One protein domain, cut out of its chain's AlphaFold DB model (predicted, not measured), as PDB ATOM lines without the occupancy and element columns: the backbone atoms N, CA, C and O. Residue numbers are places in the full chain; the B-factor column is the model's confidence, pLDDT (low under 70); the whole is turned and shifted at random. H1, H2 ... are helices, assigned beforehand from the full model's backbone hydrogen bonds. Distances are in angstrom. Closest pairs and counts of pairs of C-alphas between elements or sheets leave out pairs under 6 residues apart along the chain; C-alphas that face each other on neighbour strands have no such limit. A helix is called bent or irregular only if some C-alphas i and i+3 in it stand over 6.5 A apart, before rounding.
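What this domain is: This is residues 4 to 17 and 37 to 106 of the 106 residues of an uncharacterized protein of Pandoraea pneumonica (UniProt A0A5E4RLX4). The long helix H3 and helix H1 run side by side, H2 packs over both to complete a three-helix bundle, and H4 crosses the other side of H2. A long loop joins H3 to H4, and residues 77 to 83 stick out at one end. The 84 printed residues hold four named helices, H1, H2, H3, H4 in chain order, and no named strand; the class is all helix. The whole is compact, with a radius of gyration of the C-alphas of 12.1 A and spans of 36 by 24 by 23 A, only just elongated.

Where its parts are: H3, residues 55 to 77, is 30.5 A long, beginning at C-alpha 55 (166.042, 192.588, 210.198); it has a kink of 68 degrees near residue 71 and is irregular, C-alphas 71 and 74 being 7.8 A apart. H1, residues 4 to 16, begins at C-alpha 4 (154.846, 191.200, 207.331). H2, residues 38 to 49, is only just irregular, with C-alphas 45 and 48 at 6.7 A. H4, residues 91 to 105, is 21.6 A long, ends at C-alpha 105 (155.043, 208.256, 220.184) and is irregular, with C-alphas 92 and 95 at 7.9 A.

How they stand to each other: H1, H2 and H3 form an up and down bundle, each running against the one before. H3 touches H1 (closest C-alphas Ile 15 and Trp 68, 6.0 A), the same way at a shallow tilt of 33 degrees, only just short of steep. H2 and H3 are a helical hairpin, closest at the C-alphas of Leu 44 and Ala 61, 5.0 A, with a tilt of 38 degrees, only just steep. H2, the hub, touches H1 at a steep tilt of 40 degrees, opposite ways, the C-alphas of Ala 11 and Ala 40 being closest at 4.4 A. H2 touches H4 at a steep tilt of 67 degrees, the same way, the C-alphas of Ala 46 and Leu 100 being closest at 4.3 A. H3 and H4 are apart. Every O i to N i+4 pair is within hydrogen-bond range in H1, against 6 of 8 in H2, 15 of 19 in H3 and 6 of 11 in H4.

The domain as a whole: The farthest C-alphas, Gly 52 and Leu 80, are 36.5 A apart. Residues 18 to 36 are not printed; C-alphas 17 and 37 are 10.6 A apart across the cut. The link H3 to H4 is long. Confidence is low, under 70, at residues 17, 37, 72 to 85 and 106.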
ATOM      1  N   ILE A   4     153.972 190.024 207.432       89.00
ATOM      2  CA  ILE A   4     154.846 191.200 207.331       89.00
ATOM      3  C   ILE A   4     155.306 191.442 205.895       89.00
ATOM      4  O   ILE A   4     155.131 192.541 205.371       89.00
ATOM      5  N   SER A   5     155.826 190.415 205.223       88.56
ATOM      6  CA  SER A   5     156.238 190.526 203.822       88.56
ATOM      7  C   SER A   5     155.062 190.885 202.903       88.56
ATOM      8  O   SER A   5     155.219 191.690 201.987       88.56
ATOM      9  N   SER A   6     153.867 190.338 203.155       88.94
ATOM     10  CA  SER A   6     152.659 190.702 202.403       88.94
ATOM     11  C   SER A   6     152.226 192.150 202.658       88.94
ATOM     12  O   SER A   6     151.909 192.858 201.703       88.94
ATOM     13  N   ALA A   7     152.273 192.619 203.907       88.94
ATOM     14  CA  ALA A   7     151.962 194.005 204.253       88.94
ATOM     15  C   ALA A   7     152.941 194.996 203.598       88.94
ATOM     16  O   ALA A   7     152.516 196.003 203.029       88.94
ATOM     17  N   LEU A   8     154.244 194.688 203.604       89.56
ATOM     18  CA  LEU A   8     155.270 195.497 202.936       89.56
ATOM     19  C   LEU A   8     155.088 195.529 201.418       89.56
ATOM     20  O   LEU A   8     155.243 196.585 200.805       89.56
ATOM     21  N   GLN A   9     154.697 194.409 200.805       87.88
ATOM     22  CA  GLN A   9     154.379 194.373 199.379       87.88
ATOM     23  C   GLN A   9     153.179 195.272 199.044       87.88
ATOM     24  O   GLN A   9     153.230 196.021 198.069       87.88
ATOM     25  N   SER A  10     152.121 195.247 199.861       84.25
ATOM     26  CA  SER A  10     150.978 196.154 199.706       84.25
ATOM     27  C   SER A  10     151.388 197.622 199.856       84.25
ATOM     28  O   SER A  10     151.020 198.444 199.017       84.25
ATOM     29  N   ALA A  11     152.205 197.949 200.862       84.62
ATOM     30  CA  ALA A  11     152.720 199.303 201.058       84.62
ATOM     31  C   ALA A  11     153.592 199.768 199.876       84.62
ATOM     32  O   ALA A  11     153.469 200.905 199.425       84.62
ATOM     33  N   ARG A  12     154.429 198.883 199.321       86.12
ATOM     34  CA  ARG A  12     155.254 199.164 198.137       86.12
ATOM     35  C   ARG A  12     154.405 199.501 196.915       86.12
ATOM     36  O   ARG A  12     154.643 200.530 196.291       86.12
ATOM     37  N   ILE A  13     153.391 198.684 196.617       81.44
ATOM     38  CA  ILE A  13     152.460 198.931 195.503       81.44
ATOM     39  C   ILE A  13     151.770 200.289 195.677       81.44
ATOM     40  O   ILE A  13     151.643 201.042 194.711       81.44
ATOM     41  N   ALA A  14     151.382 200.634 196.909       77.44
ATOM     42  CA  ALA A  14     150.816 201.944 197.201       77.44
ATOM     43  C   ALA A  14     151.823 203.079 196.913       77.44
ATOM     44  O   ALA A  14     151.482 204.036 196.229       77.44
ATOM     45  N   ILE A  15     153.088 202.973 197.338       74.56
ATOM     46  CA  ILE A  15     154.116 204.010 197.098       74.56
ATOM     47  C   ILE A  15     154.493 204.159 195.608       74.56
ATOM     48  O   ILE A  15     154.827 205.257 195.138       74.56
ATOM     49  N   GLU A  16     154.494 203.061 194.855       70.06
ATOM     50  CA  GLU A  16     154.863 203.041 193.434       70.06
ATOM     51  C   GLU A  16     153.796 203.658 192.523       70.06
ATOM     52  O   GLU A  16     154.104 204.031 191.390       70.06
ATOM     53  N   HIS A  17     152.576 203.859 193.024       62.12
ATOM     54  CA  HIS A  17     151.493 204.460 192.257       62.12
ATOM     55  C   HIS A  17     151.879 205.869 191.730       62.12
ATOM     56  O   HIS A  17     152.439 206.684 192.479       62.12
ATOM     57  N   ASP A  37     147.741 207.171 201.304       68.62
ATOM     58  CA  ASP A  37     147.260 205.904 201.869       68.62
ATOM     59  C   ASP A  37     147.711 205.773 203.339       68.62
ATOM     60  O   ASP A  37     148.882 205.472 203.617       68.62
ATOM     61  N   PRO A  38     146.803 206.048 204.295       75.81
ATOM     62  CA  PRO A  38     147.149 206.062 205.705       75.81
ATOM     63  C   PRO A  38     147.480 204.651 206.186       75.81
ATOM     64  O   PRO A  38     148.148 204.513 207.208       75.81
ATOM     65  N   GLN A  39     147.055 203.621 205.445       82.38
ATOM     66  CA  GLN A  39     147.335 202.216 205.705       82.38
ATOM     67  C   GLN A  39     148.761 201.874 205.304       82.38
ATOM     68  O   GLN A  39     149.467 201.254 206.094       82.38
ATOM     69  N   ALA A  40     149.235 202.336 204.145       83.88
ATOM     70  CA  ALA A  40     150.629 202.157 203.749       83.88
ATOM     71  C   ALA A  40     151.580 202.821 204.753       83.88
ATOM     72  O   ALA A  40     152.491 202.166 205.254       83.88
ATOM     73  N   LEU A  41     151.336 204.086 205.121       84.62
ATOM     74  CA  LEU A  41     152.145 204.765 206.140       84.62
ATOM     75  C   LEU A  41     152.072 204.037 207.492       84.62
ATOM     76  O   LEU A  41     153.102 203.818 208.125       84.62
ATOM     77  N   ALA A  42     150.877 203.621 207.916       88.50
ATOM     78  CA  ALA A  42     150.693 202.859 209.146       88.50
ATOM     79  C   ALA A  42     151.484 201.543 209.162       88.50
ATOM     80  O   ALA A  42     152.110 201.224 210.168       88.50
ATOM     81  N   ILE A  43     151.494 200.801 208.053       89.88
ATOM     82  CA  ILE A  43     152.259 199.557 207.914       89.88
ATOM     83  C   ILE A  43     153.755 199.841 208.059       89.88
ATOM     84  O   ILE A  43     154.424 199.192 208.860       89.88
ATOM     85  N   LEU A  44     154.276 200.826 207.324       90.44
ATOM     86  CA  LEU A  44     155.705 201.159 207.332       90.44
ATOM     87  C   LEU A  44     156.189 201.601 208.715       90.44
ATOM     88  O   LEU A  44     157.297 201.252 209.114       90.44
ATOM     89  N   LEU A  45     155.347 202.331 209.452       89.88
ATOM     90  CA  LEU A  45     155.629 202.752 210.823       89.88
ATOM     91  C   LEU A  45     155.505 201.601 211.831       89.88
ATOM     92  O   LEU A  45     156.286 201.542 212.773       89.88
ATOM     93  N   ALA A  46     154.550 200.684 211.649       90.94
ATOM     94  CA  ALA A  46     154.306 199.595 212.592       90.94
ATOM     95  C   ALA A  46     155.348 198.468 212.497       90.94
ATOM     96  O   ALA A  46     155.803 197.976 213.528       90.94
ATOM     97  N   VAL A  47     155.745 198.064 211.280       92.31
ATOM     98  CA  VAL A  47     156.614 196.893 211.023       92.31
ATOM     99  C   VAL A  47     157.905 196.861 211.862       92.31
ATOM    100  O   VAL A  47     158.218 195.790 212.385       92.31
ATOM    101  N   PRO A  48     158.642 197.971 212.071       91.38
ATOM    102  CA  PRO A  48     159.827 197.987 212.936       91.38
ATOM    103  C   PRO A  48     159.584 197.486 214.366       91.38
ATOM    104  O   PRO A  48     160.495 196.934 214.987       91.38
ATOM    105  N   SER A  49     158.364 197.664 214.874       89.81
ATOM    106  CA  SER A  49     157.947 197.296 216.228       89.81
ATOM    107  C   SER A  49     157.143 195.990 216.290       89.81
ATOM    108  O   SER A  49     156.859 195.525 217.392       89.81
ATOM    109  N   VAL A  50     156.804 195.371 215.151       90.56
ATOM    110  CA  VAL A  50     156.051 194.106 215.105       90.56
ATOM    111  C   VAL A  50     156.935 192.931 215.568       90.56
ATOM    112  O   VAL A  50     158.014 192.702 215.005       90.56
ATOM    113  N   PRO A  51     156.492 192.128 216.554       86.88
ATOM    114  CA  PRO A  51     157.179 190.909 216.963       86.88
ATOM    115  C   PRO A  51     157.277 189.919 215.799       86.88
ATOM    116  O   PRO A  51     156.286 189.607 215.144       86.88
ATOM    117  N   GLY A  52     158.478 189.395 215.551       85.94
ATOM    118  CA  GLY A  52     158.722 188.464 214.444       85.94
ATOM    119  C   GLY A  52     159.123 189.126 213.123       85.94
ATOM    120  O   GLY A  52     159.446 188.401 212.185       85.94
ATOM    121  N   ALA A  53     159.185 190.462 213.053       88.25
ATOM    122  CA  ALA A  53     159.805 191.159 211.929       88.25
ATOM    123  C   ALA A  53     161.303 190.841 211.857       88.25
ATOM    124  O   ALA A  53     162.062 191.089 212.801       88.25
ATOM    125  N   THR A  54     161.740 190.309 210.718       92.88
ATOM    126  CA  THR A  54     163.157 190.070 210.445       92.88
ATOM    127  C   THR A  54     163.899 191.388 210.230       92.88
ATOM    128  O   THR A  54     163.323 192.386 209.799       92.88
ATOM    129  N   GLU A  55     165.213 191.399 210.458       92.12
ATOM    130  CA  GLU A  55     166.042 192.588 210.198       92.12
ATOM    131  C   GLU A  55     165.952 193.068 208.739       92.12
ATOM    132  O   GLU A  55     166.036 194.266 208.473       92.12
ATOM    133  N   ASN A  56     165.726 192.151 207.793       92.69
ATOM    134  CA  ASN A  56     165.505 192.501 206.391       92.69
ATOM    135  C   ASN A  56     164.159 193.206 206.180       92.69
ATOM    136  O   ASN A  56     164.119 194.213 205.484       92.69
ATOM    137  N   GLU A  57     163.078 192.732 206.805       93.00
ATOM    138  CA  GLU A  57     161.755 193.372 206.720       93.00
ATOM    139  C   GLU A  57     161.754 194.757 207.380       93.00
ATOM    140  O   GLU A  57     161.181 195.695 206.832       93.00
ATOM    141  N   LYS A  58     162.460 194.930 208.504       92.56
ATOM    142  CA  LYS A  58     162.628 196.249 209.136       92.56
ATOM    143  C   LYS A  58     163.395 197.222 208.239       92.56
ATOM    144  O   LYS A  58     162.998 198.377 208.102       92.56
ATOM    145  N   LYS A  59     164.480 196.762 207.604       92.88
ATOM    146  CA  LYS A  59     165.245 197.566 206.636       92.88
ATOM    147  C   LYS A  59     164.420 197.915 205.401       92.88
ATOM    148  O   LYS A  59     164.534 199.034 204.900       92.88
ATOM    149  N   ASP A  60     163.588 196.991 204.923       91.75
ATOM    150  CA  ASP A  60     162.708 197.245 203.783       91.75
ATOM    151  C   ASP A  60     161.621 198.266 204.142       91.75
ATOM    152  O   ASP A  60     161.425 199.230 203.406       91.75
ATOM    153  N   ALA A  61     161.002 198.140 205.323       91.44
ATOM    154  CA  ALA A  61     160.061 199.125 205.855       91.44
ATOM    155  C   ALA A  61     160.684 200.528 205.939       91.44
ATOM    156  O   ALA A  61     160.079 201.494 205.480       91.44
ATOM    157  N   ALA A  62     161.913 200.638 206.456       91.25
ATOM    158  CA  ALA A  62     162.637 201.906 206.536       91.25
ATOM    159  C   ALA A  62     162.930 202.496 205.144       91.25
ATOM    160  O   ALA A  62     162.659 203.669 204.897       91.25
ATOM    161  N   SER A  63     163.404 201.672 204.206       90.75
ATOM    162  CA  SER A  63     163.691 202.096 202.826       90.75
ATOM    163  C   SER A  63     162.432 202.589 202.100       90.75
ATOM    164  O   SER A  63     162.454 203.585 201.372       90.75
ATOM    165  N   LEU A  64     161.310 201.897 202.306       88.12
ATOM    166  CA  LEU A  64     160.010 202.268 201.755       88.12
ATOM    167  C   LEU A  64     159.449 203.530 202.422       88.12
ATOM    168  O   LEU A  64     158.859 204.358 201.726       88.12
ATOM    169  N   LEU A  65     159.678 203.726 203.723       87.00
ATOM    170  CA  LEU A  65     159.313 204.953 204.428       87.00
ATOM    171  C   LEU A  65     160.079 206.161 203.875       87.00
ATOM    172  O   LEU A  65     159.457 207.165 203.546       87.00
ATOM    173  N   GLU A  66     161.393 206.057 203.662       85.88
ATOM    174  CA  GLU A  66     162.185 207.127 203.034       85.88
ATOM    175  C   GLU A  66     161.713 207.437 201.604       85.88
ATOM    176  O   GLU A  66     161.714 208.585 201.148       85.88
ATOM    177  N   LEU A  67     161.313 206.413 200.844       83.88
ATOM    178  CA  LEU A  67     160.730 206.605 199.517       83.88
ATOM    179  C   LEU A  67     159.376 207.323 199.600       83.88
ATOM    180  O   LEU A  67     159.130 208.250 198.823       83.88
ATOM    181  N   TRP A  68     158.528 206.926 200.548       80.69
ATOM    182  CA  TRP A  68     157.255 207.581 200.821       80.69
ATOM    183  C   TRP A  68     157.465 209.047 201.212       80.69
ATOM    184  O   TRP A  68     156.833 209.922 200.629       80.69
ATOM    185  N   GLU A  69     158.405 209.356 202.105       78.62
ATOM    186  CA  GLU A  69     158.693 210.730 202.531       78.62
ATOM    187  C   GLU A  69     159.218 211.595 201.380       78.62
ATOM    188  O   GLU A  69     158.776 212.730 201.205       78.62
ATOM    189  N   ARG A  70     160.089 211.061 200.518       77.06
ATOM    190  CA  ARG A  70     160.574 211.804 199.342       77.06
ATOM    191  C   ARG A  70     159.466 212.121 198.344       77.06
ATOM    192  O   ARG A  70     159.430 213.221 197.799       77.06
ATOM    193  N   LYS A  71     158.575 211.165 198.071       74.31
ATOM    194  CA  LYS A  71     157.516 211.346 197.065       74.31
ATOM    195  C   LYS A  71     156.303 212.092 197.618       74.31
ATOM    196  O   LYS A  71     155.652 212.832 196.887       74.31
ATOM    197  N   CYS A  72     155.994 211.862 198.887       69.75
ATOM    198  CA  CYS A  72     154.696 212.124 199.491       69.75
ATOM    199  C   CYS A  72     154.805 212.813 200.872       69.75
ATOM    200  O   CYS A  72     153.796 213.235 201.422       69.75
ATOM    201  N   GLY A  73     156.012 213.085 201.386       64.88
ATOM    202  CA  GLY A  73     156.232 213.791 202.659       64.88
ATOM    203  C   GLY A  73     155.729 215.238 202.697       64.88
ATOM    204  O   GLY A  73     155.452 215.757 203.777       64.88
ATOM    205  N   HIS A  74     155.503 215.868 201.536       65.88
ATOM    206  CA  HIS A  74     154.832 217.171 201.451       65.88
ATOM    207  C   HIS A  74     153.402 217.145 202.030       65.88
ATOM    208  O   HIS A  74     152.917 218.183 202.471       65.88
ATOM    209  N   TRP A  75     152.759 215.970 202.117       63.75
ATOM    210  CA  TRP A  75     151.450 215.802 202.757       63.75
ATOM    211  C   TRP A  75     151.461 216.054 204.267       63.75
ATOM    212  O   TRP A  75     150.485 216.596 204.775       63.75
ATOM    213  N   ARG A  76     152.547 215.732 204.993       60.38
ATOM    214  CA  ARG A  76     152.645 216.057 206.435       60.38
ATOM    215  C   ARG A  76     152.573 217.566 206.691       60.38
ATOM    216  O   ARG A  76     152.163 217.979 207.770       60.38
ATOM    217  N   GLY A  77     153.001 218.374 205.719       55.56
ATOM    218  CA  GLY A  77     152.977 219.835 205.791       55.56
ATOM    219  C   GLY A  77     151.712 220.478 205.218       55.56
ATOM    220  O   GLY A  77     151.544 221.689 205.359       55.56
ATOM    221  N   ASP A  78     150.833 219.706 204.573       61.25
ATOM    222  CA  ASP A  78     149.600 220.226 203.987       61.25
ATOM    223  C   ASP A  78     148.518 220.340 205.069       61.25
ATOM    224  O   ASP A  78     148.041 219.354 205.635       61.25
ATOM    225  N   HIS A  79     148.131 221.576 205.370       57.19
ATOM    226  CA  HIS A  79     147.132 221.902 206.383       57.19
ATOM    227  C   HIS A  79     145.741 221.342 206.054       57.19
ATOM    228  O   HIS A  79     144.968 221.115 206.978       57.19
ATOM    229  N   LEU A  80     145.437 221.060 204.780       57.16
ATOM    230  CA  LEU A  80     144.190 220.399 204.381       57.16
ATOM    231  C   LEU A  80     144.177 218.902 204.734       57.16
ATOM    232  O   LEU A  80     143.111 218.301 204.849       57.16
ATOM    233  N   ASN A  81     145.355 218.311 204.955       53.06
ATOM    234  CA  ASN A  81     145.524 216.891 205.272       53.06
ATOM    235  C   ASN A  81     145.857 216.639 206.747       53.06
ATOM    236  O   ASN A  81     145.772 215.499 207.207       53.06
ATOM    237  N   ARG A  82     146.185 217.700 207.497       51.28
ATOM    238  CA  ARG A  82     146.568 217.660 208.916       51.28
ATOM    239  C   ARG A  82     145.527 216.983 209.810       51.28
ATOM    240  O   ARG A  82     145.910 216.231 210.699       51.28
ATOM    241  N   ASP A  83     144.242 217.224 209.553       51.16
ATOM    242  CA  ASP A  83     143.138 216.701 210.374       51.16
ATOM    243  C   ASP A  83     142.489 215.429 209.794       51.16
ATOM    244  O   ASP A  83     141.724 214.759 210.483       51.16
ATOM    245  N   SER A  84     142.805 215.059 208.547       52.28
ATOM    246  CA  SER A  84     142.094 213.991 207.820       52.28
ATOM    247  C   SER A  84     142.842 212.655 207.741       52.28
ATOM    248  O   SER A  84     142.254 211.669 207.304       52.28
ATOM    249  N   VAL A  85     144.130 212.586 208.102       57.16
ATOM    250  CA  VAL A  85     144.981 211.443 207.707       57.16
ATOM    251  C   VAL A  85     145.934 210.997 208.820       57.16
ATOM    252  O   VAL A  85     147.146 210.899 208.629       57.16
ATOM    253  N   ALA A  86     145.409 210.697 210.011       70.00
ATOM    254  CA  ALA A  86     146.180 209.879 210.945       70.00
ATOM    255  C   ALA A  86     146.453 208.508 210.285       70.00
ATOM    256  O   ALA A  86     145.517 207.910 209.734       70.00
ATOM    257  N   PRO A  87     147.700 207.993 210.299       76.75
ATOM    258  CA  PRO A  87     147.984 206.669 209.766       76.75
ATOM    259  C   PRO A  87     147.079 205.653 210.463       76.75
ATOM    260  O   PRO A  87     146.988 205.618 211.688       76.75
ATOM    261  N   THR A  88     146.363 204.871 209.668       82.50
ATOM    262  CA  THR A  88     145.315 203.960 210.130       82.50
ATOM    263  C   THR A  88     145.579 202.616 209.497       82.50
ATOM    264  O   THR A  88     145.656 202.539 208.280       82.50
ATOM    265  N   LEU A  89     145.716 201.557 210.290       84.88
ATOM    266  CA  LEU A  89     145.983 200.222 209.756       84.88
ATOM    267  C   LEU A  89     144.773 199.673 208.983       84.88
ATOM    268  O   LEU A  89     143.624 199.936 209.360       84.88
ATOM    269  N   PRO A  90     144.994 198.865 207.931       83.88
ATOM    270  CA  PRO A  90     143.905 198.150 207.280       83.88
ATOM    271  C   PRO A  90     143.239 197.205 208.285       83.88
ATOM    272  O   PRO A  90     143.882 196.740 209.224       83.88
ATOM    273  N   HIS A  91     141.955 196.890 208.085       84.81
ATOM    274  CA  HIS A  91     141.188 196.077 209.041       84.81
ATOM    275  C   HIS A  91     141.877 194.741 209.378       84.81
ATOM    276  O   HIS A  91     141.890 194.319 210.529       84.81
ATOM    277  N   ALA A  92     142.526 194.129 208.383       84.62
ATOM    278  CA  ALA A  92     143.275 192.883 208.531       84.62
ATOM    279  C   ALA A  92     144.525 192.986 209.429       84.62
ATOM    280  O   ALA A  92     145.009 191.960 209.880       84.62
ATOM    281  N   LEU A  93     145.043 194.194 209.682       89.75
ATOM    282  CA  LEU A  93     146.240 194.448 210.495       89.75
ATOM    283  C   LEU A  93     145.927 195.271 211.751       89.75
ATOM    284  O   LEU A  93     146.822 195.868 212.338       89.75
ATOM    285  N   GLN A  94     144.665 195.340 212.180       89.00
ATOM    286  CA  GLN A  94     144.271 196.114 213.367       89.00
ATOM    287  C   GLN A  94     144.955 195.626 214.652       89.00
ATOM    288  O   GLN A  94     145.182 196.418 215.563       89.00
ATOM    289  N   HIS A  95     145.369 194.356 214.712       90.31
ATOM    290  CA  HIS A  95     146.196 193.833 215.803       90.31
ATOM    291  C   HIS A  95     147.577 194.494 215.891       90.31
ATOM    292  O   HIS A  95     148.220 194.387 216.924       90.31
ATOM    293  N   TRP A  96     148.035 195.213 214.861       92.25
ATOM    294  CA  TRP A  96     149.292 195.967 214.903       92.25
ATOM    295  C   TRP A  96     149.143 197.397 215.435       92.25
ATOM    296  O   TRP A  96     150.123 198.144 215.478       92.25
ATOM    297  N   GLN A  97     147.937 197.806 215.844       89.25
ATOM    298  CA  GLN A  97     147.668 199.175 216.292       89.25
ATOM    299  C   GLN A  97     148.535 199.581 217.486       89.25
ATOM    300  O   GLN A  97     148.939 200.738 217.586       89.25
ATOM    301  N   GLU A  98     148.869 198.645 218.375       90.44
ATOM    302  CA  GLU A  98     149.789 198.906 219.483       90.44
ATOM    303  C   GLU A  98     151.204 199.261 219.000       90.44
ATOM    304  O   GLU A  98     151.796 200.217 219.498       90.44
ATOM    305  N   PHE A  99     151.706 198.580 217.968       91.12
ATOM    306  CA  PHE A  99     153.028 198.829 217.385       91.12
ATOM    307  C   PHE A  99     153.060 200.157 216.634       91.12
ATOM    308  O   PHE A  99     154.001 200.935 216.786       91.12
ATOM    309  N   LEU A 100     151.988 200.469 215.902       87.81
ATOM    310  CA  LEU A 100     151.814 201.784 215.292       87.81
ATOM    311  C   LEU A 100     151.806 202.895 216.352       87.81
ATOM    312  O   LEU A 100     152.461 203.917 216.177       87.81
ATOM    313  N   ASN A 101     151.104 202.702 217.470       87.31
ATOM    314  CA  ASN A 101     151.059 203.693 218.545       87.31
ATOM    315  C   ASN A 101     152.437 203.925 219.184       87.31
ATOM    316  O   ASN A 101     152.738 205.058 219.554       87.31
ATOM    317  N   VAL A 102     153.270 202.885 219.313       85.75
ATOM    318  CA  VAL A 102     154.663 203.024 219.775       85.75
ATOM    319  C   VAL A 102     155.473 203.856 218.782       85.75
ATOM    320  O   VAL A 102     156.160 204.792 219.194       85.75
ATOM    321  N   ALA A 103     155.337 203.578 217.485       83.62
ATOM    322  CA  ALA A 103     156.040 204.305 216.434       83.62
ATOM    323  C   ALA A 103     155.617 205.781 216.342       83.62
ATOM    324  O   ALA A 103     156.451 206.641 216.092       83.62
ATOM    325  N   LEU A 104     154.341 206.096 216.590       81.31
ATOM    326  CA  LEU A 104     153.829 207.474 216.589       81.31
ATOM    327  C   LEU A 104     154.215 208.287 217.834       81.31
ATOM    328  O   LEU A 104     154.070 209.508 217.828       81.31
ATOM    329  N   ARG A 105     154.636 207.622 218.916       77.75
ATOM    330  CA  ARG A 105     155.043 208.256 220.184       77.75
ATOM    331  C   ARG A 105     156.561 208.387 220.344       77.75
ATOM    332  O   ARG A 105     156.983 209.004 221.321       77.75
ATOM    333  N   SER A 106     157.336 207.765 219.456       59.00
ATOM    334  CA  SER A 106     158.807 207.801 219.441       59.00
ATOM    335  C   SER A 106     159.315 208.988 218.632       59.00
ATOM    336  O   SER A 106     160.375 209.524 219.015       59.00
TER     337      SER A 106